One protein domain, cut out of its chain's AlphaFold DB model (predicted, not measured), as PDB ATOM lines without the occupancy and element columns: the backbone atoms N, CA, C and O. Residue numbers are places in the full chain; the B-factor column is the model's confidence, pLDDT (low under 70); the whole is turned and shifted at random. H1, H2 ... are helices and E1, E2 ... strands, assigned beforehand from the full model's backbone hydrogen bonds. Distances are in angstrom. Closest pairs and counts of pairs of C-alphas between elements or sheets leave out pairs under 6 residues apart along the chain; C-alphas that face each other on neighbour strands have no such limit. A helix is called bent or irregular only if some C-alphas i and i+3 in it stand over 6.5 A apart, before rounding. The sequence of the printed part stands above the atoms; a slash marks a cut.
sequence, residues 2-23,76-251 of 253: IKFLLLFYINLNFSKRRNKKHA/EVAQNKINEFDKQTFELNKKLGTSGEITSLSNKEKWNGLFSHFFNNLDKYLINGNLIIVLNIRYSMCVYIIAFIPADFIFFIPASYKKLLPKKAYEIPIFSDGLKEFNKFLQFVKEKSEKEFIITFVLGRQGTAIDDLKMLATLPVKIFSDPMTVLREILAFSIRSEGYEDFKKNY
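Overview. This is residues 2 to 23 and 76 to 251 of the 253 residues of an uncharacterized protein of Hamiltosporidium magnivora (UniProt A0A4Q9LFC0). A strongly twisted sheet of five strands makes the core, with H1 and H2 on one face and H6 and H7 on the other: three layers, that is, helices on both faces of a sheet. H3, H7 and H8 run side by side in a row, with H7 between the other two, and short H9 packs on H6. The 198 printed residues hold nine named helices and five named strands, in the order H1 H2 H3 H4 E1 E2 E3 H5 H6 E4 H7 H8 E5 H9; the sheet runs E3 E2 E1 E4 E5, antiparallel throughout, and the class is mixed, helices and strands. The whole is compact, with a radius of gyration of the C-alphas of 16.4 A, and rounded, spanning 42 by 41 by 40 A.

Along the chain. Begin with E1, residues 130 to 140, the longest strand: find C-alpha 130 at (-16.027, 36.758, 40.582) and run 31.3 A to C-alpha 140 at (-42.786, 25.649, 52.296). Its neighbours in the sheet are E2, residues 143 to 148, and E4, residues 199 to 204; look for the edge strands at E3, residues 154 to 158, the neighbour of E2, and E5, residues 238 to 241, the neighbour of E4. The long helices are H1, residues 2 to 23, 30.5 A, from C-alpha 2 at (-38.182, 17.942, 63.897); H2, residues 76 to 96, 30.2 A; H6, residues 173 to 192, 28.4 A; and H7, residues 209 to 225, 24.4 A. Shorter are H3, residues 108 to 120, H8, residues 227 to 235, and H9, residues 244 to 250, while H4, residues 122 to 125, and H5, residues 167 to 170, have four residues each. H7 is irregular, with C-alphas 217 and 220 7.3 A apart; H1 is neither bent nor irregular, but only just, with C-alphas 17 and 20 6.1 A apart.

Arrangement. E1, E2 and E3 form a meander, each strand the antiparallel neighbour of the one before; E1 and E2 are a hairpin, as are E2 and E3. Look for N 138 and O 145 at 2.9 A between E1 and E2, and N 146 and O 155 at 2.8 A between E2 and E3. Across E1 and E4, N 135 and O 201 are 2.8 A apart; across E4 and E5, N 202 and O 240 are 2.8 A apart. H1 is on the sheet at a height of 8.4 A, over E1 and, only just, E4, where 3 of its C-alphas fall; its closest C-alphas to E1 are those of Asn 19 and Val 134, 6.7 A. H6 is on the sheet at a height of 6.5 A, over E1, slantwise at 53 degrees on the local plane. H2 is on the sheet too, C-alphas 89 and 156 being its closest to E3 at 7.9 A. H6 and H7 are the hub, touching three helices each. H7 touches H3 at a shallow tilt of 6 degrees, opposite ways, C-alphas 115 and 217 coming closest at 6.2 A. H7 and H8 form a helical hairpin, C-alphas 223 and 230 coming closest at 5.9 A. H6 touches H9, about perpendicular at 81 degrees, C-alphas 188 and 244 coming closest at 6.8 A. H5 and H6 touch only at the corner, C-alphas 170 and 176 being 4.7 A apart, and H4 only grazes the sheet. Each O i to N i+4 pair is within hydrogen-bond range in H2, H3, H6, H8 and H9; H1 has 14 of 18, H7 10 of 13, and H4 and H5 are too short for such a pair.

Size, cuts and confidence. The two farthest C-alphas, those of Lys 21 and Glu 76, are 45.6 A apart. Residues 24 to 75 are not printed, and C-alphas 23 and 76 stand 41.7 A apart across that cut. The link from H2 to H3 is long. The mean pLDDT of the printed part is 75.2; among the residues under 70 are 2 to 23 and 206 to 212, and H1 has a mean of 46.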
ATOM      1  N   ILE A   2     -39.649  18.020  63.656       34.19
ATOM      2  CA  ILE A   2     -38.182  17.942  63.897       34.19
ATOM      3  C   ILE A   2     -37.425  17.142  62.811       34.19
ATOM      4  O   ILE A   2     -36.349  17.534  62.376       34.19
ATOM      5  N   LYS A   3     -38.033  16.071  62.279       35.25
ATOM      6  CA  LYS A   3     -37.485  15.292  61.151       35.25
ATOM      7  C   LYS A   3     -37.230  16.118  59.880       35.25
ATOM      8  O   LYS A   3     -36.281  15.820  59.173       35.25
ATOM      9  N   PHE A   4     -38.043  17.137  59.586       40.88
ATOM     10  CA  PHE A   4     -37.907  17.960  58.378       40.88
ATOM     11  C   PHE A   4     -36.638  18.813  58.430       40.88
ATOM     12  O   PHE A   4     -35.886  18.833  57.464       40.88
ATOM     13  N   LEU A   5     -36.351  19.445  59.571       46.38
ATOM     14  CA  LEU A   5     -35.123  20.222  59.740       46.38
ATOM     15  C   LEU A   5     -33.891  19.356  59.948       46.38
ATOM     16  O   LEU A   5     -32.848  19.706  59.418       46.38
ATOM     17  N   LEU A   6     -33.996  18.213  60.633       42.59
ATOM     18  CA  LEU A   6     -32.869  17.283  60.710       42.59
ATOM     19  C   LEU A   6     -32.492  16.791  59.305       42.59
ATOM     20  O   LEU A   6     -31.322  16.796  58.947       42.59
ATOM     21  N   LEU A   7     -33.483  16.459  58.468       43.19
ATOM     22  CA  LEU A   7     -33.264  16.109  57.063       43.19
ATOM     23  C   LEU A   7     -32.748  17.297  56.242       43.19
ATOM     24  O   LEU A   7     -31.893  17.088  55.388       43.19
ATOM     25  N   PHE A   8     -33.203  18.525  56.505       44.94
ATOM     26  CA  PHE A   8     -32.709  19.743  55.850       44.94
ATOM     27  C   PHE A   8     -31.259  20.028  56.212       44.94
ATOM     28  O   PHE A   8     -30.444  20.208  55.320       44.94
ATOM     29  N   TYR A   9     -30.907  19.957  57.491       45.50
ATOM     30  CA  TYR A   9     -29.564  20.181  58.014       45.50
ATOM     31  C   TYR A   9     -28.579  19.073  57.602       45.50
ATOM     32  O   TYR A   9     -27.454  19.352  57.184       45.50
ATOM     33  N   ILE A  10     -29.010  17.807  57.639       44.66
ATOM     34  CA  ILE A  10     -28.223  16.670  57.144       44.66
ATOM     35  C   ILE A  10     -28.006  16.807  55.629       44.66
ATOM     36  O   ILE A  10     -26.866  16.722  55.172       44.66
ATOM     37  N   ASN A  11     -29.046  17.115  54.842       48.12
ATOM     38  CA  ASN A  11     -28.897  17.323  53.396       48.12
ATOM     39  C   ASN A  11     -28.109  18.590  53.039       48.12
ATOM     40  O   ASN A  11     -27.406  18.576  52.038       48.12
ATOM     41  N   LEU A  12     -28.155  19.648  53.850       48.28
ATOM     42  CA  LEU A  12     -27.310  20.839  53.700       48.28
ATOM     43  C   LEU A  12     -25.820  20.478  53.813       48.28
ATOM     44  O   LEU A  12     -25.005  20.937  53.011       48.28
ATOM     45  N   ASN A  13     -25.463  19.602  54.758       43.16
ATOM     46  CA  ASN A  13     -24.094  19.101  54.890       43.16
ATOM     47  C   ASN A  13     -23.692  18.141  53.755       43.16
ATOM     48  O   ASN A  13     -22.539  18.171  53.329       43.16
ATOM     49  N   PHE A  14     -24.624  17.354  53.203       40.38
ATOM     50  CA  PHE A  14     -24.377  16.560  51.988       40.38
ATOM     51  C   PHE A  14     -24.296  17.420  50.710       40.38
ATOM     52  O   PHE A  14     -23.480  17.131  49.832       40.38
ATOM     53  N   SER A  15     -25.078  18.502  50.615       42.88
ATOM     54  CA  SER A  15     -25.078  19.472  49.510       42.88
ATOM     55  C   SER A  15     -23.713  20.140  49.358       42.88
ATOM     56  O   SER A  15     -23.254  20.273  48.228       42.88
ATOM     57  N   LYS A  16     -22.982  20.411  50.455       47.41
ATOM     58  CA  LYS A  16     -21.597  20.934  50.406       47.41
ATOM     59  C   LYS A  16     -20.680  20.166  49.438       47.41
ATOM     60  O   LYS A  16     -19.820  20.786  48.822       47.41
ATOM     61  N   ARG A  17     -20.873  18.848  49.254       44.38
ATOM     62  CA  ARG A  17     -20.106  18.035  48.285       44.38
ATOM     63  C   ARG A  17     -20.579  18.190  46.830       44.38
ATOM     64  O   ARG A  17     -19.752  18.119  45.932       44.38
ATOM     65  N   ARG A  18     -21.877  18.425  46.591       46.22
ATOM     66  CA  ARG A  18     -22.460  18.696  45.257       46.22
ATOM     67  C   ARG A  18     -22.196  20.124  44.768       46.22
ATOM     68  O   ARG A  18     -22.059  20.344  43.573       46.22
ATOM     69  N   ASN A  19     -22.040  21.072  45.687       51.41
ATOM     70  CA  ASN A  19     -21.858  22.491  45.373       51.41
ATOM     71  C   ASN A  19     -20.556  22.797  44.631       51.41
ATOM     72  O   ASN A  19     -20.538  23.703  43.807       51.41
ATOM     73  N   LYS A  20     -19.494  22.008  44.858       53.84
ATOM     74  CA  LYS A  20     -18.244  22.132  44.095       53.84
ATOM     75  C   LYS A  20     -18.442  21.797  42.610       53.84
ATOM     76  O   LYS A  20     -17.777  22.383  41.773       53.84
ATOM     77  N   LYS A  21     -19.377  20.894  42.286       53.44
ATOM     78  CA  LYS A  21     -19.719  20.554  40.900       53.44
ATOM     79  C   LYS A  21     -20.526  21.675  40.235       53.44
ATOM     80  O   LYS A  21     -20.093  22.175  39.215       53.44
ATOM     81  N   HIS A  22     -21.598  22.161  40.867       54.91
ATOM     82  CA  HIS A  22     -22.392  23.274  40.314       54.91
ATOM     83  C   HIS A  22     -21.606  24.580  40.157       54.91
ATOM     84  O   HIS A  22     -21.864  25.340  39.229       54.91
ATOM     85  N   ALA A  23     -20.658  24.851  41.059       56.25
ATOM     86  CA  ALA A  23     -19.761  25.990  40.918       56.25
ATOM     87  C   ALA A  23     -18.833  25.832  39.701       56.25
ATOM     88  O   ALA A  23     -18.584  26.814  39.018       56.25
ATOM     89  N   GLU A  76     -41.602  55.638  60.057       73.06
ATOM     90  CA  GLU A  76     -42.448  54.720  60.834       73.06
ATOM     91  C   GLU A  76     -42.834  53.490  59.997       73.06
ATOM     92  O   GLU A  76     -42.893  52.369  60.491       73.06
ATOM     93  N   VAL A  77     -42.977  53.685  58.684       74.06
ATOM     94  CA  VAL A  77     -43.202  52.639  57.685       74.06
ATOM     95  C   VAL A  77     -42.094  51.577  57.678       74.06
ATOM     96  O   VAL A  77     -42.404  50.387  57.661       74.06
ATOM     97  N   ALA A  78     -40.815  51.965  57.690       77.31
ATOM     98  CA  ALA A  78     -39.700  51.016  57.714       77.31
ATOM     99  C   ALA A  78     -39.663  50.228  59.033       77.31
ATOM    100  O   ALA A  78     -39.502  49.007  59.012       77.31
ATOM    101  N   GLN A  79     -39.886  50.899  60.168       83.00
ATOM    102  CA  GLN A  79     -39.916  50.238  61.476       83.00
ATOM    103  C   GLN A  79     -41.100  49.266  61.601       83.00
ATOM    104  O   GLN A  79     -40.938  48.159  62.111       83.00
ATOM    105  N   ASN A  80     -42.269  49.632  61.073       83.50
ATOM    106  CA  ASN A  80     -43.439  48.757  61.045       83.50
ATOM    107  C   ASN A  80     -43.188  47.494  60.208       83.50
ATOM    108  O   ASN A  80     -43.541  46.398  60.643       83.50
ATOM    109  N   LYS A  81     -42.520  47.621  59.051       81.56
ATOM    110  CA  LYS A  81     -42.128  46.467  58.224       81.56
ATOM    111  C   LYS A  81     -41.156  45.534  58.949       81.56
ATOM    112  O   LYS A  81     -41.308  44.320  58.840       81.56
ATOM    113  N   ILE A  82     -40.188  46.084  59.687       85.81
ATOM    114  CA  ILE A  82     -39.251  45.294  60.503       85.81
ATOM    115  C   ILE A  82     -40.022  44.490  61.554       85.81
ATOM    116  O   ILE A  82     -39.888  43.270  61.610       85.81
ATOM    117  N   ASN A  83     -40.896  45.151  62.319       86.25
ATOM    118  CA  ASN A  83     -41.682  44.498  63.366       86.25
ATOM    119  C   ASN A  83     -42.593  43.391  62.799       86.25
ATOM    120  O   ASN A  83     -42.749  42.332  63.411       86.25
ATOM    121  N   GLU A  84     -43.191  43.612  61.621       85.75
ATOM    122  CA  GLU A  84     -43.992  42.597  60.930       85.75
ATOM    123  C   GLU A  84     -43.143  41.374  60.547       85.75
ATOM    124  O   GLU A  84     -43.555  40.236  60.793       85.75
ATOM    125  N   PHE A  85     -41.946  41.595  60.001       84.69
ATOM    126  CA  PHE A  85     -41.005  40.530  59.649       84.69
ATOM    127  C   PHE A  85     -40.532  39.734  60.862       84.69
ATOM    128  O   PHE A  85     -40.506  38.502  60.819       84.69
ATOM    129  N   ASP A  86     -40.198  40.411  61.955       87.88
ATOM    130  CA  ASP A  86     -39.747  39.765  63.185       87.88
ATOM    131  C   ASP A  86     -40.861  38.898  63.783       87.88
ATOM    132  O   ASP A  86     -40.628  37.748  64.164       87.88
ATOM    133  N   LYS A  87     -42.108  39.386  63.753       88.56
ATOM    134  CA  LYS A  87     -43.278  38.601  64.162       88.56
ATOM    135  C   LYS A  87     -43.485  37.373  63.272       88.56
ATOM    136  O   LYS A  87     -43.730  36.283  63.785       88.56
ATOM    137  N   GLN A  88     -43.366  37.520  61.952       87.00
ATOM    138  CA  GLN A  88     -43.455  36.388  61.021       87.00
ATOM    139  C   GLN A  88     -42.336  35.366  61.261       87.00
ATOM    140  O   GLN A  88     -42.602  34.166  61.244       87.00
ATOM    141  N   THR A  89     -41.117  35.831  61.546       87.00
ATOM    142  CA  THR A  89     -39.968  34.983  61.901       87.00
ATOM    143  C   THR A  89     -40.266  34.156  63.145       87.00
ATOM    144  O   THR A  89     -40.046  32.944  63.159       87.00
ATOM    145  N   PHE A  90     -40.789  34.798  64.191       87.62
ATOM    146  CA  PHE A  90     -41.150  34.137  65.441       87.62
ATOM    147  C   PHE A  90     -42.225  33.064  65.224       87.62
ATOM    148  O   PHE A  90     -42.048  31.911  65.622       87.62
ATOM    149  N   GLU A  91     -43.308  33.410  64.524       86.00
ATOM    150  CA  GLU A  91     -44.397  32.473  64.224       86.00
ATOM    151  C   GLU A  91     -43.943  31.312  63.333       86.00
ATOM    152  O   GLU A  91     -44.369  30.174  63.532       86.00
ATOM    153  N   LEU A  92     -43.061  31.572  62.363       84.12
ATOM    154  CA  LEU A  92     -42.495  30.538  61.501       84.12
ATOM    155  C   LEU A  92     -41.638  29.560  62.305       84.12
ATOM    156  O   LEU A  92     -41.809  28.350  62.158       84.12
ATOM    157  N   ASN A  93     -40.775  30.069  63.191       83.31
ATOM    158  CA  ASN A  93     -39.967  29.208  64.049       83.31
ATOM    159  C   ASN A  93     -40.847  28.350  64.972       83.31
ATOM    160  O   ASN A  93     -40.691  27.131  65.041       83.31
ATOM    161  N   LYS A  94     -41.861  28.965  65.594       85.12
ATOM    162  CA  LYS A  94     -42.842  28.257  66.428       85.12
ATOM    163  C   LYS A  94     -43.572  27.159  65.650       85.12
ATOM    164  O   LYS A  94     -43.700  26.042  66.149       85.12
ATOM    165  N   LYS A  95     -44.029  27.452  64.428       82.44
ATOM    166  CA  LYS A  95     -44.721  26.480  63.564       82.44
ATOM    167  C   LYS A  95     -43.826  25.331  63.129       82.44
ATOM    168  O   LYS A  95     -44.323  24.222  62.992       82.44
ATOM    169  N   LEU A  96     -42.542  25.580  62.896       75.56
ATOM    170  CA  LEU A  96     -41.592  24.548  62.479       75.56
ATOM    171  C   LEU A  96     -40.990  23.775  63.663       75.56
ATOM    172  O   LEU A  96     -40.390  22.718  63.454       75.56
ATOM    173  N   GLY A  97     -41.210  24.253  64.892       77.38
ATOM    174  CA  GLY A  97     -40.644  23.680  66.111       77.38
ATOM    175  C   GLY A  97     -39.145  23.947  66.239       77.38
ATOM    176  O   GLY A  97     -38.428  23.093  66.753       77.38
ATOM    177  N   THR A  98     -38.680  25.083  65.723       73.38
ATOM    178  CA  THR A  98     -37.285  25.533  65.771       73.38
ATOM    179  C   THR A  98     -37.084  26.504  66.936       73.38
ATOM    180  O   THR A  98     -37.958  27.311  67.259       73.38
ATOM    181  N   SER A  99     -35.923  26.433  67.579       74.69
ATOM    182  CA  SER A  99     -35.478  27.295  68.679       74.69
ATOM    183  C   SER A  99     -34.826  28.602  68.195       74.69
ATOM    184  O   SER A  99     -33.979  29.161  68.888       74.69
ATOM    185  N   GLY A 100     -35.224  29.113  67.024       78.44
ATOM    186  CA  GLY A 100     -34.703  30.362  66.449       78.44
ATOM    187  C   GLY A 100     -33.686  30.185  65.317       78.44
ATOM    188  O   GLY A 100     -32.978  31.131  64.978       78.44
ATOM    189  N   GLU A 101     -33.602  28.999  64.718       81.19
ATOM    190  CA  GLU A 101     -32.715  28.696  63.591       81.19
ATOM    191  C   GLU A 101     -33.018  29.572  62.367       81.19
ATOM    192  O   GLU A 101     -32.094  29.979  61.661       81.19
ATOM    193  N   ILE A 102     -34.293  29.901  62.122       81.94
ATOM    194  CA  ILE A 102     -34.663  30.842  61.061       81.94
ATOM    195  C   ILE A 102     -34.524  32.260  61.595       81.94
ATOM    196  O   ILE A 102     -35.175  32.657  62.562       81.94
ATOM    197  N   THR A 103     -33.694  33.031  60.914       85.56
ATOM    198  CA  THR A 103     -33.317  34.384  61.285       85.56
ATOM    199  C   THR A 103     -34.127  35.411  60.490       85.56
ATOM    200  O   THR A 103     -34.346  35.260  59.286       85.56
ATOM    201  N   SER A 104     -34.547  36.488  61.160       84.00
ATOM    202  CA  SER A 104     -35.175  37.634  60.499       84.00
ATOM    203  C   SER A 104     -34.172  38.383  59.622       84.00
ATOM    204  O   SER A 104     -33.012  38.555  59.998       84.00
ATOM    205  N   LEU A 105     -34.622  38.917  58.485       82.44
ATOM    206  CA  LEU A 105     -33.789  39.756  57.614       82.44
ATOM    207  C   LEU A 105     -33.277  41.030  58.314       82.44
ATOM    208  O   LEU A 105     -32.299  41.611  57.854       82.44
ATOM    209  N   SER A 106     -33.897  41.440  59.425       82.50
ATOM    210  CA  SER A 106     -33.487  42.582  60.253       82.50
ATOM    211  C   SER A 106     -32.323  42.279  61.216       82.50
ATOM    212  O   SER A 106     -31.748  43.208  61.792       82.50
ATOM    213  N   ASN A 107     -31.955  41.004  61.416       83.69
ATOM    214  CA  ASN A 107     -30.974  40.605  62.427       83.69
ATOM    215  C   ASN A 107     -29.542  40.969  61.997       83.69
ATOM    216  O   ASN A 107     -28.866  40.219  61.288       83.69
ATOM    217  N   LYS A 108     -29.064  42.120  62.476       81.44
ATOM    218  CA  LYS A 108     -27.728  42.643  62.164       81.44
ATOM    219  C   LYS A 108     -26.596  41.708  62.584       81.44
ATOM    220  O   LYS A 108     -25.612  41.610  61.865       81.44
ATOM    221  N   GLU A 109     -26.712  41.022  63.719       82.81
ATOM    222  CA  GLU A 109     -25.650  40.138  64.218       82.81
ATOM    223  C   GLU A 109     -25.429  38.946  63.289       82.81
ATOM    224  O   GLU A 109     -24.293  38.615  62.954       82.81
ATOM    225  N   LYS A 110     -26.518  38.343  62.807       84.06
ATOM    226  CA  LYS A 110     -26.461  37.230  61.858       84.06
ATOM    227  C   LYS A 110     -25.922  37.661  60.499       84.06
ATOM    228  O   LYS A 110     -25.110  36.939  59.929       84.06
ATOM    229  N   TRP A 111     -26.300  38.845  60.018       81.62
ATOM    230  CA  TRP A 111     -25.715  39.426  58.806       81.62
ATOM    231  C   TRP A 111     -24.230  39.757  58.964       81.62
ATOM    232  O   TRP A 111     -23.448  39.447  58.071       81.62
ATOM    233  N   ASN A 112     -23.818  40.310  60.107       81.38
ATOM    234  CA  ASN A 112     -22.408  40.555  60.406       81.38
ATOM    235  C   ASN A 112     -21.622  39.239  60.452       81.38
ATOM    236  O   ASN A 112     -20.548  39.154  59.871       81.38
ATOM    237  N   GLY A 113     -22.174  38.199  61.085       81.56
ATOM    238  CA  GLY A 113     -21.569  36.869  61.102       81.56
ATOM    239  C   GLY A 113     -21.422  36.276  59.699       81.56
ATOM    240  O   GLY A 113     -20.370  35.725  59.383       81.56
ATOM    241  N   LEU A 114     -22.439  36.436  58.844       82.50
ATOM    242  CA  LEU A 114     -22.404  35.992  57.450       82.50
ATOM    243  C   LEU A 114     -21.331  36.749  56.659       82.50
ATOM    244  O   LEU A 114     -20.533  36.140  55.953       82.50
ATOM    245  N   PHE A 115     -21.276  38.071  56.818       80.19
ATOM    246  CA  PHE A 115     -20.271  38.913  56.180       80.19
ATOM    247  C   PHE A 115     -18.852  38.537  56.623       80.19
ATOM    248  O   PHE A 115     -17.986  38.308  55.783       80.19
ATOM    249  N   SER A 116     -18.617  38.400  57.932       81.75
ATOM    250  CA  SER A 116     -17.329  37.947  58.462       81.75
ATOM    251  C   SER A 116     -16.968  36.552  57.960       81.75
ATOM    252  O   SER A 116     -15.800  36.289  57.688       81.75
ATOM    253  N   HIS A 117     -17.950  35.661  57.800       82.19
ATOM    254  CA  HIS A 117     -17.710  34.342  57.232       82.19
ATOM    255  C   HIS A 117     -17.209  34.429  55.786       82.19
ATOM    256  O   HIS A 117     -16.187  33.815  55.477       82.19
ATOM    257  N   PHE A 118     -17.892  35.195  54.928       78.69
ATOM    258  CA  PHE A 118     -17.465  35.402  53.545       78.69
ATOM    259  C   PHE A 118     -16.085  36.049  53.464       78.69
ATOM    260  O   PHE A 118     -15.235  35.563  52.730       78.69
ATOM    261  N   PHE A 119     -15.846  37.093  54.258       77.38
ATOM    262  CA  PHE A 119     -14.570  37.803  54.269       77.38
ATOM    263  C   PHE A 119     -13.406  36.888  54.678       77.38
ATOM    264  O   PHE A 119     -12.378  36.851  54.013       77.38
ATOM    265  N   ASN A 120     -13.588  36.082  55.729       80.69
ATOM    266  CA  ASN A 120     -12.548  35.178  56.234       80.69
ATOM    267  C   ASN A 120     -12.320  33.935  55.353       80.69
ATOM    268  O   ASN A 120     -11.396  33.171  55.619       80.69
ATOM    269  N   ASN A 121     -13.189  33.682  54.373       79.31
ATOM    270  CA  ASN A 121     -13.136  32.509  53.495       79.31
ATOM    271  C   ASN A 121     -13.289  32.918  52.022       79.31
ATOM    272  O   ASN A 121     -13.850  32.162  51.230       79.31
ATOM    273  N   LEU A 122     -12.867  34.139  51.677       76.44
ATOM    274  CA  LEU A 122     -13.095  34.744  50.366       76.44
ATOM    275  C   LEU A 122     -12.565  33.855  49.234       76.44
ATOM    276  O   LEU A 122     -13.240  33.663  48.229       76.44
ATOM    277  N   ASP A 123     -11.408  33.233  49.454       73.31
ATOM    278  CA  ASP A 123     -10.757  32.254  48.579       73.31
ATOM    279  C   ASP A 123     -11.674  31.097  48.148       73.31
ATOM    280  O   ASP A 123     -11.533  30.566  47.051       73.31
ATOM    281  N   LYS A 124     -12.647  30.720  48.985       73.19
ATOM    282  CA  LYS A 124     -13.594  29.628  48.700       73.19
ATOM    283  C   LYS A 124     -14.802  30.067  47.882       73.19
ATOM    284  O   LYS A 124     -15.511  29.209  47.357       73.19
ATOM    285  N   TYR A 125     -15.059  31.369  47.826       74.06
ATOM    286  CA  TYR A 125     -16.185  31.962  47.108       74.06
ATOM    287  C   TYR A 125     -15.738  32.694  45.846       74.06
ATOM    288  O   TYR A 125     -16.583  33.088  45.048       74.06
ATOM    289  N   LEU A 126     -14.430  32.871  45.651       72.31
ATOM    290  CA  LEU A 126     -13.879  33.465  44.448       72.31
ATOM    291  C   LEU A 126     -13.574  32.423  43.398       72.31
ATOM    292  O   LEU A 126     -12.835  31.467  43.621       72.31
ATOM    293  N   ILE A 127     -14.116  32.666  42.216       65.94
ATOM    294  CA  ILE A 127     -13.885  31.842  41.047       65.94
ATOM    295  C   ILE A 127     -13.628  32.794  39.882       65.94
ATOM    296  O   ILE A 127     -14.498  33.581  39.507       65.94
ATOM    297  N   ASN A 128     -12.407  32.757  39.339       65.25
ATOM    298  CA  ASN A 128     -11.942  33.665  38.282       65.25
ATOM    299  C   ASN A 128     -12.178  35.156  38.616       65.25
ATOM    300  O   ASN A 128     -12.579  35.933  37.756       65.25
ATOM    301  N   GLY A 129     -11.985  35.542  39.884       63.28
ATOM    302  CA  GLY A 129     -12.175  36.917  40.365       63.28
ATOM    303  C   GLY A 129     -13.626  37.327  40.655       63.28
ATOM    304  O   GLY A 129     -13.835  38.380  41.253       63.28
ATOM    305  N   ASN A 130     -14.613  36.494  40.313       67.31
ATOM    306  CA  ASN A 130     -16.027  36.758  40.582       67.31
ATOM    307  C   ASN A 130     -16.463  36.115  41.901       67.31
ATOM    308  O   ASN A 130     -16.085  34.976  42.198       67.31
ATOM    309  N   LEU A 131     -17.297  36.820  42.673       72.88
ATOM    310  CA  LEU A 131     -17.918  36.252  43.864       72.88
ATOM    311  C   LEU A 131     -19.049  35.305  43.449       72.88
ATOM    312  O   LEU A 131     -20.050  35.719  42.862       72.88
ATOM    313  N   ILE A 132     -18.893  34.029  43.788       73.62
ATOM    314  CA  ILE A 132     -19.863  32.971  43.536       73.62
ATOM    315  C   ILE A 132     -20.364  32.445  44.877       73.62
ATOM    316  O   ILE A 132     -19.631  31.830  45.656       73.62
ATOM    317  N   ILE A 133     -21.651  32.665  45.143       76.69
ATOM    318  CA  ILE A 133     -22.297  32.211  46.373       76.69
ATOM    319  C   ILE A 133     -23.260  31.088  46.030       76.69
ATOM    320  O   ILE A 133     -24.284  31.295  45.377       76.69
ATOM    321  N   VAL A 134     -22.947  29.893  46.522       77.44
ATOM    322  CA  VAL A 134     -23.851  28.750  46.431       77.44
ATOM    323  C   VAL A 134     -24.830  28.796  47.598       77.44
ATOM    324  O   VAL A 134     -24.436  28.783  48.768       77.44
ATOM    325  N   LEU A 135     -26.114  28.843  47.271       81.62
ATOM    326  CA  LEU A 135     -27.216  28.949  48.211       81.62
ATOM    327  C   LEU A 135     -28.188  27.795  48.027       81.62
ATOM    328  O   LEU A 135     -28.325  27.217  46.952       81.62
ATOM    329  N   ASN A 136     -28.905  27.491  49.100       83.56
ATOM    330  CA  ASN A 136     -29.968  26.503  49.090       83.56
ATOM    331  C   ASN A 136     -31.294  27.191  49.387       83.56
ATOM    332  O   ASN A 136     -31.404  27.937  50.358       83.56
ATOM    333  N   ILE A 137     -32.307  26.931  48.567       87.50
ATOM    334  CA  ILE A 137     -33.653  27.475  48.734       87.50
ATOM    335  C   ILE A 137     -34.692  26.364  48.756       87.50
ATOM    336  O   ILE A 137     -34.560  25.330  48.095       87.50
ATOM    337  N   ARG A 138     -35.753  26.586  49.529       87.19
ATOM    338  CA  ARG A 138     -36.948  25.749  49.515       87.19
ATOM    339  C   ARG A 138     -38.202  26.580  49.730       87.19
ATOM    340  O   ARG A 138     -38.229  27.448  50.597       87.19
ATOM    341  N   TYR A 139     -39.270  26.246  49.014       87.62
ATOM    342  CA  TYR A 139     -40.608  26.738  49.315       87.62
ATOM    343  C   TYR A 139     -41.357  25.801  50.276       87.62
ATOM    344  O   TYR A 139     -41.441  24.591  50.059       87.62
ATOM    345  N   SER A 140     -41.913  26.357  51.352       83.12
ATOM    346  CA  SER A 140     -42.786  25.649  52.296       83.12
ATOM    347  C   SER A 140     -43.667  26.652  53.034       83.12
ATOM    348  O   SER A 140     -43.235  27.769  53.277       83.12
ATOM    349  N   MET A 141     -44.900  26.287  53.399       80.00
ATOM    350  CA  MET A 141     -45.802  27.141  54.198       80.00
ATOM    351  C   MET A 141     -45.917  28.600  53.698       80.00
ATOM    352  O   MET A 141     -45.926  29.539  54.492       80.00
ATOM    353  N   CYS A 142     -45.992  28.803  52.377       84.06
ATOM    354  CA  CYS A 142     -46.045  30.131  51.751       84.06
ATOM    355  C   CYS A 142     -44.825  31.036  52.012       84.06
ATOM    356  O   CYS A 142     -44.912  32.255  51.838       84.06
ATOM    357  N   VAL A 143     -43.683  30.456  52.376       85.56
ATOM    358  CA  VAL A 143     -42.403  31.151  52.529       85.56
ATOM    359  C   VAL A 143     -41.311  30.453  51.718       85.56
ATOM    360  O   VAL A 143     -41.334  29.237  51.522       85.56
ATOM    361  N   TYR A 144     -40.350  31.234  51.244       87.06
ATOM    362  CA  TYR A 144     -39.099  30.751  50.676       87.06
ATOM    363  C   TYR A 144     -38.032  30.803  51.764       87.06
ATOM    364  O   TYR A 144     -37.719  31.884  52.254       87.06
ATOM    365  N   ILE A 145     -37.496  29.656  52.163       85.94
ATOM    366  CA  ILE A 145     -36.423  29.541  53.155       85.94
ATOM    367  C   ILE A 145     -35.105  29.453  52.392       85.94
ATOM    368  O   ILE A 145     -34.944  28.554  51.567       85.94
ATOM    369  N   ILE A 146     -34.189  30.381  52.659       86.38
ATOM    370  CA  ILE A 146     -32.876  30.489  52.018       86.38
ATOM    371  C   ILE A 146     -31.809  30.203  53.069       86.38
ATOM    372  O   ILE A 146     -31.727  30.898  54.079       86.38
ATOM    373  N   ALA A 147     -30.983  29.194  52.827       83.69
ATOM    374  CA  ALA A 147     -29.845  28.846  53.661       83.69
ATOM    375  C   ALA A 147     -28.544  29.156  52.915       83.69
ATOM    376  O   ALA A 147     -28.306  28.637  51.819       83.69
ATOM    377  N   PHE A 148     -27.703  29.985  53.530       76.06
ATOM    378  CA  PHE A 148     -26.333  30.202  53.083       76.06
ATOM    379  C   PHE A 148     -25.465  29.028  53.516       76.06
ATOM    380  O   PHE A 148     -25.797  28.304  54.454       76.06
ATOM    381  N   ILE A 149     -24.353  28.819  52.824       65.81
ATOM    382  CA  ILE A 149     -23.370  27.812  53.207       65.81
ATOM    383  C   ILE A 149     -22.178  28.537  53.832       65.81
ATOM    384  O   ILE A 149     -21.667  29.453  53.197       65.81
ATOM    385  N   PRO A 150     -21.730  28.131  55.039       60.12
ATOM    386  CA  PRO A 150     -22.275  27.072  55.894       60.12
ATOM    387  C   PRO A 150     -23.651  27.434  56.484       60.12
ATOM    388  O   PRO A 150     -23.956  28.601  56.698       60.12
ATOM    389  N   ALA A 151     -24.460  26.397  56.738       59.72
ATOM    390  CA  ALA A 151     -25.901  26.404  57.044       59.72
ATOM    391  C   ALA A 151     -26.351  27.146  58.322       59.72
ATOM    392  O   ALA A 151     -27.480  26.964  58.773       59.72
ATOM    393  N   ASP A 152     -25.492  27.976  58.902       68.56
ATOM    394  CA  ASP A 152     -25.733  28.699  60.154       68.56
ATOM    395  C   ASP A 152     -26.472  30.033  59.931       68.56
ATOM    396  O   ASP A 152     -26.916  30.689  60.887       68.56
ATOM    397  N   PHE A 153     -26.637  30.414  58.660       78.62
ATOM    398  CA  PHE A 153     -27.356  31.606  58.227       78.62
ATOM    399  C   PHE A 153     -28.562  31.199  57.375       78.62
ATOM    400  O   PHE A 153     -28.456  30.963  56.169       78.62
ATOM    401  N   ILE A 154     -29.715  31.085  58.032       82.19
ATOM    402  CA  ILE A 154     -30.988  30.717  57.412       82.19
ATOM    403  C   ILE A 154     -31.923  31.914  57.509       82.19
ATOM    404  O   ILE A 154     -32.281  32.340  58.604       82.19
ATOM    405  N   PHE A 155     -32.345  32.429  56.363       83.81
ATOM    406  CA  PHE A 155     -33.295  33.527  56.241       83.81
ATOM    407  C   PHE A 155     -34.563  33.042  55.545       83.81
ATOM    408  O   PHE A 155     -34.595  31.959  54.956       83.81
ATOM    409  N   PHE A 156     -35.622  33.846  55.579       86.12
ATOM    410  CA  PHE A 156     -36.809  33.573  54.778       86.12
ATOM    411  C   PHE A 156     -37.313  34.824  54.062       86.12
ATOM    412  O   PHE A 156     -37.117  35.956  54.504       86.12
ATOM    413  N   ILE A 157     -38.004  34.584  52.954       81.81
ATOM    414  CA  ILE A 157     -38.709  35.585  52.166       81.81
ATOM    415  C   ILE A 157     -40.169  35.128  52.058       81.81
ATOM    416  O   ILE A 157     -40.429  34.028  51.562       81.81
ATOM    417  N   PRO A 158     -41.157  35.921  52.507       80.62
ATOM    418  CA  PRO A 158     -42.558  35.546  52.361       80.62
ATOM    419  C   PRO A 158     -42.954  35.503  50.882       80.62
ATOM    420  O   PRO A 158     -42.498  36.322  50.086       80.62
ATOM    421  N   ALA A 159     -43.878  34.619  50.491       81.81
ATOM    422  CA  ALA A 159     -44.391  34.598  49.113       81.81
ATOM    423  C   ALA A 159     -45.017  35.941  48.690       81.81
ATOM    424  O   ALA A 159     -45.057  36.281  47.509       81.81
ATOM    425  N   SER A 160     -45.459  36.736  49.667       79.12
ATOM    426  CA  SER A 160     -45.957  38.096  49.488       79.12
ATOM    427  C   SER A 160     -44.871  39.181  49.497       79.12
ATOM    428  O   SER A 160     -45.215  40.347  49.688       79.12
ATOM    429  N   TYR A 161     -43.589  38.853  49.286       78.56
ATOM    430  CA  TYR A 161     -42.476  39.822  49.291       78.56
ATOM    431  C   TYR A 161     -42.703  41.024  48.365       78.56
ATOM    432  O   TYR A 161     -42.217  42.117  48.634       78.56
ATOM    433  N   LYS A 162     -43.513  40.859  47.311       76.44
ATOM    434  CA  LYS A 162     -43.936  41.941  46.412       76.44
ATOM    435  C   LYS A 162     -44.549  43.139  47.134       76.44
ATOM    436  O   LYS A 162     -44.441  44.247  46.627       76.44
ATOM    437  N   LYS A 163     -45.163  42.929  48.307       73.25
ATOM    438  CA  LYS A 163     -45.719  43.995  49.159       73.25
ATOM    439  C   LYS A 163     -44.641  44.902  49.767       73.25
ATOM    440  O   LYS A 163     -44.947  46.005  50.206       73.25
ATOM    441  N   LEU A 164     -43.394  44.440  49.808       69.12
ATOM    442  CA  LEU A 164     -42.260  45.184  50.359       69.12
ATOM    443  C   LEU A 164     -41.670  46.147  49.341       69.12
ATOM    444  O   LEU A 164     -41.112  47.174  49.733       69.12
ATOM    445  N   LEU A 165     -41.845  45.831  48.059       73.69
ATOM    446  CA  LEU A 165     -41.371  46.626  46.943       73.69
ATOM    447  C   LEU A 165     -42.334  47.792  46.673       73.69
ATOM    448  O   LEU A 165     -43.555  47.600  46.663       73.69
ATOM    449  N   PRO A 166     -41.818  49.006  46.436       72.44
ATOM    450  CA  PRO A 166     -42.659  50.138  46.075       72.44
ATOM    451  C   PRO A 166     -43.284  49.910  44.693       72.44
ATOM    452  O   PRO A 166     -42.642  49.372  43.795       72.44
ATOM    453  N   LYS A 167     -44.529  50.365  44.489       79.12
ATOM    454  CA  LYS A 167     -45.245  50.202  43.205       79.12
ATOM    455  C   LYS A 167     -44.464  50.772  42.010       79.12
ATOM    456  O   LYS A 167     -44.414  50.136  40.965       79.12
ATOM    457  N   LYS A 168     -43.755  51.887  42.224       75.44
ATOM    458  CA  LYS A 168     -42.864  52.526  41.241       75.44
ATOM    459  C   LYS A 168     -41.774  51.591  40.694       75.44
ATOM    460  O   LYS A 168     -41.312  51.788  39.579       75.44
ATOM    461  N   ALA A 169     -41.374  50.555  41.441       73.88
ATOM    462  CA  ALA A 169     -40.408  49.565  40.964       73.88
ATOM    463  C   ALA A 169     -40.911  48.803  39.729       73.88
ATOM    464  O   ALA A 169     -40.115  48.419  38.884       73.88
ATOM    465  N   TYR A 170     -42.225  48.599  39.606       77.81
ATOM    466  CA  TYR A 170     -42.821  47.851  38.495       77.81
ATOM    467  C   TYR A 170     -43.007  48.698  37.229       77.81
ATOM    468  O   TYR A 170     -43.198  48.139  36.152       77.81
ATOM    469  N   GLU A 171     -42.953  50.025  37.362       80.44
ATOM    470  CA  GLU A 171     -43.125  50.990  36.266       80.44
ATOM    471  C   GLU A 171     -41.823  51.204  35.483       80.44
ATOM    472  O   GLU A 171     -41.851  51.554  34.308       80.44
ATOM    473  N   ILE A 172     -40.672  50.965  36.117       79.44
ATOM    474  CA  ILE A 172     -39.355  51.112  35.497       79.44
ATOM    475  C   ILE A 172     -39.027  49.814  34.734       79.44
ATOM    476  O   ILE A 172     -38.909  48.770  35.382       79.44
ATOM    477  N   PRO A 173     -38.823  49.841  33.399       77.62
ATOM    478  CA  PRO A 173     -38.681  48.628  32.584       77.62
ATOM    479  C   PRO A 173     -37.610  47.653  33.084       77.62
ATOM    480  O   PRO A 173     -37.904  46.480  33.294       77.62
ATOM    481  N   ILE A 174     -36.407  48.150  33.398       73.81
ATOM    482  CA  ILE A 174     -35.295  47.308  33.868       73.81
ATOM    483  C   ILE A 174     -35.610  46.587  35.189       73.81
ATOM    484  O   ILE A 174     -35.271  45.420  35.369       73.81
ATOM    485  N   PHE A 175     -36.320  47.251  36.103       77.94
ATOM    486  CA  PHE A 175     -36.740  46.642  37.363       77.94
ATOM    487  C   PHE A 175     -37.918  45.696  37.167       77.94
ATOM    488  O   PHE A 175     -37.968  44.648  37.804       77.94
ATOM    489  N   SER A 176     -38.839  46.032  36.267       80.00
ATOM    490  CA  SER A 176     -39.958  45.171  35.896       80.00
ATOM    491  C   SER A 176     -39.469  43.840  35.329       80.00
ATOM    492  O   SER A 176     -39.910  42.785  35.784       80.00
ATOM    493  N   ASP A 177     -38.514  43.866  34.399       79.81
ATOM    494  CA  ASP A 177     -37.979  42.655  33.770       79.81
ATOM    495  C   ASP A 177     -37.163  41.815  34.749       79.81
ATOM    496  O   ASP A 177     -37.393  40.609  34.867       79.81
ATOM    497  N   GLY A 178     -36.322  42.460  35.557       80.81
ATOM    498  CA  GLY A 178     -35.620  41.791  36.644       80.81
ATOM    499  C   GLY A 178     -36.564  41.141  37.665       80.81
ATOM    500  O   GLY A 178     -36.380  39.992  38.069       80.81
ATOM    501  N   LEU A 179     -37.641  41.833  38.048       81.38
ATOM    502  CA  LEU A 179     -38.661  41.282  38.942       81.38
ATOM    503  C   LEU A 179     -39.444  40.138  38.298       81.38
ATOM    504  O   LEU A 179     -39.811  39.199  39.005       81.38
ATOM    505  N   LYS A 180     -39.736  40.191  36.993       83.88
ATOM    506  CA  LYS A 180     -40.351  39.065  36.270       83.88
ATOM    507  C   LYS A 180     -39.436  37.847  36.306       83.88
ATOM    508  O   LYS A 180     -39.929  36.757  36.590       83.88
ATOM    509  N   GLU A 181     -38.140  38.034  36.081       83.75
ATOM    510  CA  GLU A 181     -37.155  36.953  36.121       83.75
ATOM    511  C   GLU A 181     -37.054  36.343  37.524       83.75
ATOM    512  O   GLU A 181     -37.244  35.141  37.697       83.75
ATOM    513  N   PHE A 182     -36.918  37.175  38.559       84.81
ATOM    514  CA  PHE A 182     -36.916  36.699  39.942       84.81
ATOM    515  C   PHE A 182     -38.219  35.965  40.310       84.81
ATOM    516  O   PHE A 182     -38.202  34.940  40.988       84.81
ATOM    517  N   ASN A 183     -39.369  36.433  39.811       86.38
ATOM    518  CA  ASN A 183     -40.650  35.748  39.997       86.38
ATOM    519  C   ASN A 183     -40.717  34.381  39.310       86.38
ATOM    520  O   ASN A 183     -41.310  33.460  39.874       86.38
ATOM    521  N   LYS A 184     -40.160  34.252  38.101       88.56
ATOM    522  CA  LYS A 184     -40.059  32.965  37.402       88.56
ATOM    523  C   LYS A 184     -39.196  31.998  38.200       88.56
ATOM    524  O   LYS A 184     -39.624  30.870  38.420       88.56
ATOM    525  N   PHE A 185     -38.057  32.462  38.711       89.06
ATOM    526  CA  PHE A 185     -37.197  31.660  39.576       89.06
ATOM    527  C   PHE A 185     -37.915  31.196  40.851       89.06
ATOM    528  O   PHE A 185     -37.899  30.014  41.180       89.06
ATOM    529  N   LEU A 186     -38.624  32.086  41.547       89.50
ATOM    530  CA  LEU A 186     -39.391  31.699  42.734       89.50
ATOM    531  C   LEU A 186     -40.527  30.710  42.410       89.50
ATOM    532  O   LEU A 186     -40.796  29.802  43.196       89.50
ATOM    533  N   GLN A 187     -41.168  30.840  41.246       90.25
ATOM    534  CA  GLN A 187     -42.172  29.881  40.781       90.25
ATOM    535  C   GLN A 187     -41.549  28.509  40.482       90.25
ATOM    536  O   GLN A 187     -42.083  27.496  40.931       90.25
ATOM    537  N   PHE A 188     -40.396  28.479  39.813       91.06
ATOM    538  CA  PHE A 188     -39.600  27.266  39.629       91.06
ATOM    539  C   PHE A 188     -39.273  26.609  40.973       91.06
ATOM    540  O   PHE A 188     -39.519  25.420  41.161       91.06
ATOM    541  N   VAL A 189     -38.798  27.395  41.945       89.38
ATOM    542  CA  VAL A 189     -38.490  26.909  43.295       89.38
ATOM    543  C   VAL A 189     -39.723  26.309  43.959       89.38
ATOM    544  O   VAL A 189     -39.626  25.255  44.585       89.38
ATOM    545  N   LYS A 190     -40.884  26.954  43.820       89.94
ATOM    546  CA  LYS A 190     -42.152  26.459  44.354       89.94
ATOM    547  C   LYS A 190     -42.526  25.094  43.774       89.94
ATOM    548  O   LYS A 190     -42.792  24.186  44.554       89.94
ATOM    549  N   GLU A 191     -42.512  24.950  42.451       89.81
ATOM    550  CA  GLU A 191     -42.882  23.700  41.767       89.81
ATOM    551  C   GLU A 191     -41.875  22.582  42.045       89.81
ATOM    552  O   GLU A 191     -42.238  21.457  42.388       89.81
ATOM    553  N   LYS A 192     -40.581  22.900  41.978       87.19
ATOM    554  CA  LYS A 192     -39.515  21.932  42.224       87.19
ATOM    555  C   LYS A 192     -39.462  21.493  43.694       87.19
ATOM    556  O   LYS A 192     -39.171  20.332  43.955       87.19
ATOM    557  N   SER A 193     -39.862  22.343  44.649       85.56
ATOM    558  CA  SER A 193     -39.955  21.987  46.082       85.56
ATOM    559  C   SER A 193     -41.021  20.926  46.404       85.56
ATOM    560  O   SER A 193     -41.026  20.393  47.519       85.56
ATOM    561  N   GLU A 194     -41.930  20.619  45.469       83.50
ATOM    562  CA  GLU A 194     -42.883  19.507  45.605       83.50
ATOM    563  C   GLU A 194     -42.201  18.145  45.424       83.50
ATOM    564  O   GLU A 194     -42.608  17.159  46.037       83.50
ATOM    565  N   LYS A 195     -41.148  18.098  44.600       79.69
ATOM    566  CA  LYS A 195     -40.438  16.868  44.221       79.69
ATOM    567  C   LYS A 195     -39.070  16.760  44.884       79.69
ATOM    568  O   LYS A 195     -38.615  15.663  45.195       79.69
ATOM    569  N   GLU A 196     -38.427  17.894  45.128       75.50
ATOM    570  CA  GLU A 196     -37.074  17.972  45.656       75.50
ATOM    571  C   GLU A 196     -37.023  18.632  47.025       75.50
ATOM    572  O   GLU A 196     -37.769  19.555  47.358       75.50
ATOM    573  N   PHE A 197     -36.106  18.132  47.851       66.12
ATOM    574  CA  PHE A 197     -36.022  18.566  49.234       66.12
ATOM    575  C   PHE A 197     -35.292  19.910  49.391       66.12
ATOM    576  O   PHE A 197     -35.647  20.705  50.264       66.12
ATOM    577  N   ILE A 198     -34.271  20.154  48.569       74.75
ATOM    578  CA  ILE A 198     -33.464  21.376  48.549       74.75
ATOM    579  C   ILE A 198     -33.145  21.691  47.097       74.75
ATOM    580  O   ILE A 198     -32.738  20.798  46.359       74.75
ATOM    581  N   ILE A 199     -33.279  22.961  46.732       77.81
ATOM    582  CA  ILE A 199     -32.876  23.466  45.427       77.81
ATOM    583  C   ILE A 199     -31.622  24.298  45.638       77.81
ATOM    584  O   ILE A 199     -31.647  25.298  46.357       77.81
ATOM    585  N   THR A 200     -30.524  23.873  45.030       79.31
ATOM    586  CA  THR A 200     -29.281  24.637  45.031       79.31
ATOM    587  C   THR A 200     -29.315  25.650  43.894       79.31
ATOM    588  O   THR A 200     -29.695  25.324  42.765       79.31
ATOM    589  N   PHE A 201     -28.941  26.886  44.191       76.06
ATOM    590  CA  PHE A 201     -28.777  27.934  43.197       76.06
ATOM    591  C   PHE A 201     -27.510  28.736  43.473       76.06
ATOM    592  O   PHE A 201     -27.020  28.797  44.600       76.06
ATOM    593  N   VAL A 202     -26.979  29.331  42.420       74.88
ATOM    594  CA  VAL A 202     -25.775  30.145  42.444       74.88
ATOM    595  C   VAL A 202     -26.173  31.594  42.215       74.88
ATOM    596  O   VAL A 202     -26.923  31.883  41.279       74.88
ATOM    597  N   LEU A 203     -25.676  32.480  43.076       74.88
ATOM    598  CA  LEU A 203     -25.644  33.919  42.834       74.88
ATOM    599  C   LEU A 203     -24.236  34.304  42.393       74.88
ATOM    600  O   LEU A 203     -23.276  34.033  43.117       74.88
ATOM    601  N   GLY A 204     -24.130  34.950  41.235       66.19
ATOM    602  CA  GLY A 204     -22.869  35.501  40.740       66.19
ATOM    603  C   GLY A 204     -23.074  36.825  40.013       66.19
ATOM    604  O   GLY A 204     -24.059  36.988  39.288       66.19
ATOM    605  N   ARG A 205     -22.144  37.764  40.196       70.06
ATOM    606  CA  ARG A 205     -22.080  39.048  39.486       70.06
ATOM    607  C   ARG A 205     -20.710  39.185  38.825       70.06
ATOM    608  O   ARG A 205     -19.709  38.752  39.382       70.06
ATOM    609  N   GLN A 206     -20.671  39.788  37.637       61.16
ATOM    610  CA  GLN A 206     -19.423  40.175  36.969       61.16
ATOM    611  C   GLN A 206     -18.927  41.510  37.551       61.16
ATOM    612  O   GLN A 206     -19.104  42.569  36.949       61.16
ATOM    613  N   GLY A 207     -18.407  41.476  38.776       63.03
ATOM    614  CA  GLY A 207     -17.934  42.649  39.516       63.03
ATOM    615  C   GLY A 207     -16.766  42.303  40.434       63.03
ATOM    616  O   GLY A 207     -16.377  41.141  40.542       63.03
ATOM    617  N   THR A 208     -16.188  43.308  41.098       65.62
ATOM    618  CA  THR A 208     -15.156  43.031  42.103       65.62
ATOM    619  C   THR A 208     -15.803  42.387  43.329       65.62
ATOM    620  O   THR A 208     -16.824  42.857  43.835       65.62
ATOM    621  N   ALA A 209     -15.182  41.333  43.855       66.88
ATOM    622  CA  ALA A 209     -15.655  40.633  45.050       66.88
ATOM    623  C   ALA A 209     -15.921  41.553  46.252       66.88
ATOM    624  O   ALA A 209     -16.786  41.290  47.086       66.88
ATOM    625  N   ILE A 210     -15.160  42.642  46.342       67.94
ATOM    626  CA  ILE A 210     -15.234  43.623  47.421       67.94
ATOM    627  C   ILE A 210     -16.545  44.411  47.357       67.94
ATOM    628  O   ILE A 210     -17.180  44.624  48.394       67.94
ATOM    629  N   ASP A 211     -16.967  44.839  46.168       68.25
ATOM    630  CA  ASP A 211     -18.215  45.588  46.000       68.25
ATOM    631  C   ASP A 211     -19.434  44.709  46.304       68.25
ATOM    632  O   ASP A 211     -20.374  45.156  46.972       68.25
ATOM    633  N   ASP A 212     -19.367  43.429  45.936       69.56
ATOM    634  CA  ASP A 212     -20.406  42.446  46.249       69.56
ATOM    635  C   ASP A 212     -20.515  42.186  47.759       69.56
ATOM    636  O   ASP A 212     -21.614  42.135  48.322       69.56
ATOM    637  N   LEU A 213     -19.382  42.102  48.461       73.06
ATOM    638  CA  LEU A 213     -19.372  41.975  49.918       73.06
ATOM    639  C   LEU A 213     -19.910  43.226  50.622       73.06
ATOM    640  O   LEU A 213     -20.695  43.110  51.571       73.06
ATOM    641  N   LYS A 214     -19.535  44.426  50.160       72.00
ATOM    642  CA  LYS A 214     -20.075  45.692  50.688       72.00
ATOM    643  C   LYS A 214     -21.589  45.762  50.502       72.00
ATOM    644  O   LYS A 214     -22.302  46.183  51.415       72.00
ATOM    645  N   MET A 215     -22.095  45.310  49.356       73.31
ATOM    646  CA  MET A 215     -23.529  45.213  49.093       73.31
ATOM    647  C   MET A 215     -24.225  44.317  50.127       73.31
ATOM    648  O   MET A 215     -25.158  44.788  50.791       73.31
ATOM    649  N   LEU A 216     -23.721  43.095  50.354       72.12
ATOM    650  CA  LEU A 216     -24.280  42.157  51.338       72.12
ATOM    651  C   LEU A 216     -24.307  42.738  52.757       72.12
ATOM    652  O   LEU A 216     -25.308  42.585  53.461       72.12
ATOM    653  N   ALA A 217     -23.258  43.461  53.161       73.75
ATOM    654  CA  ALA A 217     -23.199  44.111  54.473       73.75
ATOM    655  C   ALA A 217     -24.302  45.170  54.666       73.75
ATOM    656  O   ALA A 217     -24.792  45.378  55.777       73.75
ATOM    657  N   THR A 218     -24.724  45.839  53.588       74.44
ATOM    658  CA  THR A 218     -25.753  46.894  53.650       74.44
ATOM    659  C   THR A 218     -27.189  46.378  53.546       74.44
ATOM    660  O   THR A 218     -28.132  47.108  53.877       74.44
ATOM    661  N   LEU A 219     -27.375  45.123  53.127       76.12
ATOM    662  CA  LEU A 219     -28.677  44.507  52.877       76.12
ATOM    663  C   LEU A 219     -29.656  44.535  54.072       76.12
ATOM    664  O   LEU A 219     -30.793  44.963  53.848       76.12
ATOM    665  N   PRO A 220     -29.275  44.187  55.326       75.19
ATOM    666  CA  PRO A 220     -30.203  44.209  56.470       75.19
ATOM    667  C   PRO A 220     -30.844  45.568  56.739       75.19
ATOM    668  O   PRO A 220     -31.940  45.647  57.290       75.19
ATOM    669  N   VAL A 221     -30.152  46.651  56.383       73.81
ATOM    670  CA  VAL A 221     -30.640  48.014  56.595       73.81
ATOM    671  C   VAL A 221     -31.426  48.473  55.373       73.81
ATOM    672  O   VAL A 221     -32.586  48.873  55.493       73.81
ATOM    673  N   LYS A 222     -30.816  48.374  54.187       77.44
ATOM    674  CA  LYS A 222     -31.386  48.937  52.960       77.44
ATOM    675  C   LYS A 222     -32.658  48.225  52.507       77.44
ATOM    676  O   LYS A 222     -33.508  48.875  51.919       77.44
ATOM    677  N   ILE A 223     -32.863  46.940  52.817       77.25
ATOM    678  CA  ILE A 223     -34.070  46.222  52.365       77.25
ATOM    679  C   ILE A 223     -35.371  46.834  52.915       77.25
ATOM    680  O   ILE A 223     -36.416  46.755  52.268       77.25
ATOM    681  N   PHE A 224     -35.302  47.490  54.077       78.06
ATOM    682  CA  PHE A 224     -36.450  48.141  54.707       78.06
ATOM    683  C   PHE A 224     -36.502  49.651  54.450       78.06
ATOM    684  O   PHE A 224     -37.598  50.189  54.277       78.06
ATOM    685  N   SER A 225     -35.348  50.330  54.427       78.75
ATOM    686  CA  SER A 225     -35.273  51.790  54.264       78.75
ATOM    687  C   SER A 225     -35.218  52.247  52.804       78.75
ATOM    688  O   SER A 225     -35.857  53.238  52.458       78.75
ATOM    689  N   ASP A 226     -34.506  51.517  51.945       78.75
ATOM    690  CA  ASP A 226     -34.321  51.811  50.522       78.75
ATOM    691  C   ASP A 226     -34.336  50.517  49.675       78.75
ATOM    692  O   ASP A 226     -33.311  50.063  49.144       78.75
ATOM    693  N   PRO A 227     -35.519  49.889  49.536       72.94
ATOM    694  CA  PRO A 227     -35.666  48.642  48.793       72.94
ATOM    695  C   PRO A 227     -35.333  48.787  47.303       72.94
ATOM    696  O   PRO A 227     -35.080  47.782  46.645       72.94
ATOM    697  N   MET A 228     -35.326  50.010  46.755       75.00
ATOM    698  CA  MET A 228     -35.010  50.254  45.344       75.00
ATOM    699  C   MET A 228     -33.528  50.051  45.056       75.00
ATOM    700  O   MET A 228     -33.185  49.416  44.057       75.00
ATOM    701  N   THR A 229     -32.658  50.546  45.936       77.62
ATOM    702  CA  THR A 229     -31.218  50.299  45.826       77.62
ATOM    703  C   THR A 229     -30.915  48.814  45.973       77.62
ATOM    704  O   THR A 229     -30.206  48.261  45.141       77.62
ATOM    705  N   VAL A 230     -31.518  48.131  46.954       74.81
ATOM    706  CA  VAL A 230     -31.341  46.673  47.104       74.81
ATOM    707  C   VAL A 230     -31.819  45.922  45.868       74.81
ATOM    708  O   VAL A 230     -31.127  45.024  45.404       74.81
ATOM    709  N   LEU A 231     -32.973  46.300  45.309       72.81
ATOM    710  CA  LEU A 231     -33.482  45.673  44.096       72.81
ATOM    711  C   LEU A 231     -32.499  45.846  42.936       72.81
ATOM    712  O   LEU A 231     -32.176  44.865  42.282       72.81
ATOM    713  N   ARG A 232     -31.981  47.059  42.710       73.81
ATOM    714  CA  ARG A 232     -30.983  47.315  41.661       73.81
ATOM    715  C   ARG A 232     -29.752  46.421  41.813       73.81
ATOM    716  O   ARG A 232     -29.315  45.840  40.830       73.81
ATOM    717  N   GLU A 233     -29.229  46.308  43.030       73.94
ATOM    718  CA  GLU A 233     -28.050  45.488  43.306       73.94
ATOM    719  C   GLU A 233     -28.332  43.990  43.126       73.94
ATOM    720  O   GLU A 233     -27.538  43.292  42.507       73.94
ATOM    721  N   ILE A 234     -29.481  43.488  43.601       72.44
ATOM    722  CA  ILE A 234     -29.867  42.075  43.437       72.44
ATOM    723  C   ILE A 234     -30.047  41.718  41.958       72.44
ATOM    724  O   ILE A 234     -29.695  40.617  41.553       72.44
ATOM    725  N   LEU A 235     -30.564  42.638  41.141       71.56
ATOM    726  CA  LEU A 235     -30.745  42.408  39.705       71.56
ATOM    727  C   LEU A 235     -29.433  42.348  38.918       71.56
ATOM    728  O   LEU A 235     -29.439  41.867  37.789       71.56
ATOM    729  N   ALA A 236     -28.323  42.806  39.497       70.19
ATOM    730  CA  ALA A 236     -27.001  42.615  38.913       70.19
ATOM    731  C   ALA A 236     -26.465  41.186  39.125       70.19
ATOM    732  O   ALA A 236     -25.477  40.812  38.495       70.19
ATOM    733  N   PHE A 237     -27.104  40.385  39.986       71.50
ATOM    734  CA  PHE A 237     -26.763  38.978  40.149       71.50
ATOM    735  C   PHE A 237     -27.488  38.126  39.112       71.50
ATOM    736  O   PHE A 237     -28.710  38.174  38.960       71.50
ATOM    737  N   SER A 238     -26.720  37.269  38.453       75.94
ATOM    738  CA  SER A 238     -27.262  36.133  37.728       75.94
ATOM    739  C   SER A 238     -27.653  35.034  38.719       75.94
ATOM    740  O   SER A 238     -26.932  34.752  39.680       75.94
ATOM    741  N   ILE A 239     -28.824  34.437  38.494       80.75
ATOM    742  CA  ILE A 239     -29.319  33.290  39.256       80.75
ATOM    743  C   ILE A 239     -29.214  32.072  38.348       80.75
ATOM    744  O   ILE A 239     -29.863  32.037  37.304       80.75
ATOM    745  N   ARG A 240     -28.449  31.058  38.759       80.62
ATOM    746  CA  ARG A 240     -28.401  29.765  38.058       80.62
ATOM    747  C   ARG A 240     -28.828  28.637  38.983       80.62
ATOM    748  O   ARG A 240     -28.455  28.611  40.151       80.62
ATOM    749  N   SER A 241     -29.620  27.700  38.476       84.00
ATOM    750  CA  SER A 241     -30.021  26.492  39.200       84.00
ATOM    751  C   SER A 241     -30.283  25.369  38.205       84.00
ATOM    752  O   SER A 241     -30.771  25.614  37.103       84.00
ATOM    753  N   GLU A 242     -29.968  24.135  38.590       82.19
ATOM    754  CA  GLU A 242     -30.153  22.956  37.741       82.19
ATOM    755  C   GLU A 242     -31.613  22.830  37.274       82.19
ATOM    756  O   GLU A 242     -32.535  22.790  38.093       82.19
ATOM    757  N   GLY A 243     -31.836  22.769  35.960       83.62
ATOM    758  CA  GLY A 243     -33.171  22.681  35.360       83.62
ATOM    759  C   GLY A 243     -33.973  23.991  35.343       83.62
ATOM    760  O   GLY A 243     -35.107  23.991  34.863       83.62
ATOM    761  N   TYR A 244     -33.421  25.111  35.832       88.31
ATOM    762  CA  TYR A 244     -34.104  26.409  35.759       88.31
ATOM    763  C   TYR A 244     -34.206  26.930  34.317       88.31
ATOM    764  O   TYR A 244     -35.263  27.425  33.929       88.31
ATOM    765  N   GLU A 245     -33.167  26.760  33.496       85.69
ATOM    766  CA  GLU A 245     -33.202  27.193  32.089       85.69
ATOM    767  C   GLU A 245     -34.234  26.412  31.263       85.69
ATOM    768  O   GLU A 245     -34.995  26.994  30.486       85.69
ATOM    769  N   ASP A 246     -34.348  25.102  31.485       86.69
ATOM    770  CA  ASP A 246     -35.375  24.282  30.835       86.69
ATOM    771  C   ASP A 246     -36.780  24.666  31.295       86.69
ATOM    772  O   ASP A 246     -37.711  24.746  30.485       86.69
ATOM    773  N   PHE A 247     -36.945  24.960  32.587       88.12
ATOM    774  CA  PHE A 247     -38.193  25.507  33.102       88.12
ATOM    775  C   PHE A 247     -38.536  26.828  32.411       88.12
ATOM    776  O   PHE A 247     -39.653  26.993  31.927       88.12
ATOM    777  N   LYS A 248     -37.572  27.747  32.301       88.06
ATOM    778  CA  LYS A 248     -37.748  29.067  31.691       88.06
ATOM    779  C   LYS A 248     -38.177  28.984  30.226       88.06
ATOM    780  O   LYS A 248     -39.080  29.724  29.838       88.06
ATOM    781  N   LYS A 249     -37.599  28.069  29.438       86.06
ATOM    782  CA  LYS A 249     -37.982  27.822  28.031       86.06
ATOM    783  C   LYS A 249     -39.420  27.315  27.891       86.06
ATOM    784  O   LYS A 249     -40.116  27.679  26.947       86.06
ATOM    785  N   ASN A 250     -39.869  26.497  28.841       83.69
ATOM    786  CA  ASN A 250     -41.205  25.894  28.836       83.69
ATOM    787  C   ASN A 250     -42.255  26.722  29.594       83.69
ATOM    788  O   ASN A 250     -43.447  26.400  29.556       83.69
ATOM    789  N   TYR A 251     -41.836  27.791  30.272       79.56
ATOM    790  CA  TYR A 251     -42.702  28.624  31.090       79.56
ATOM    791  C   TYR A 251     -43.615  29.492  30.221       79.56
ATOM    792  O   TYR A 251     -43.264  30.598  29.808       79.56
TER     793      TYR A 251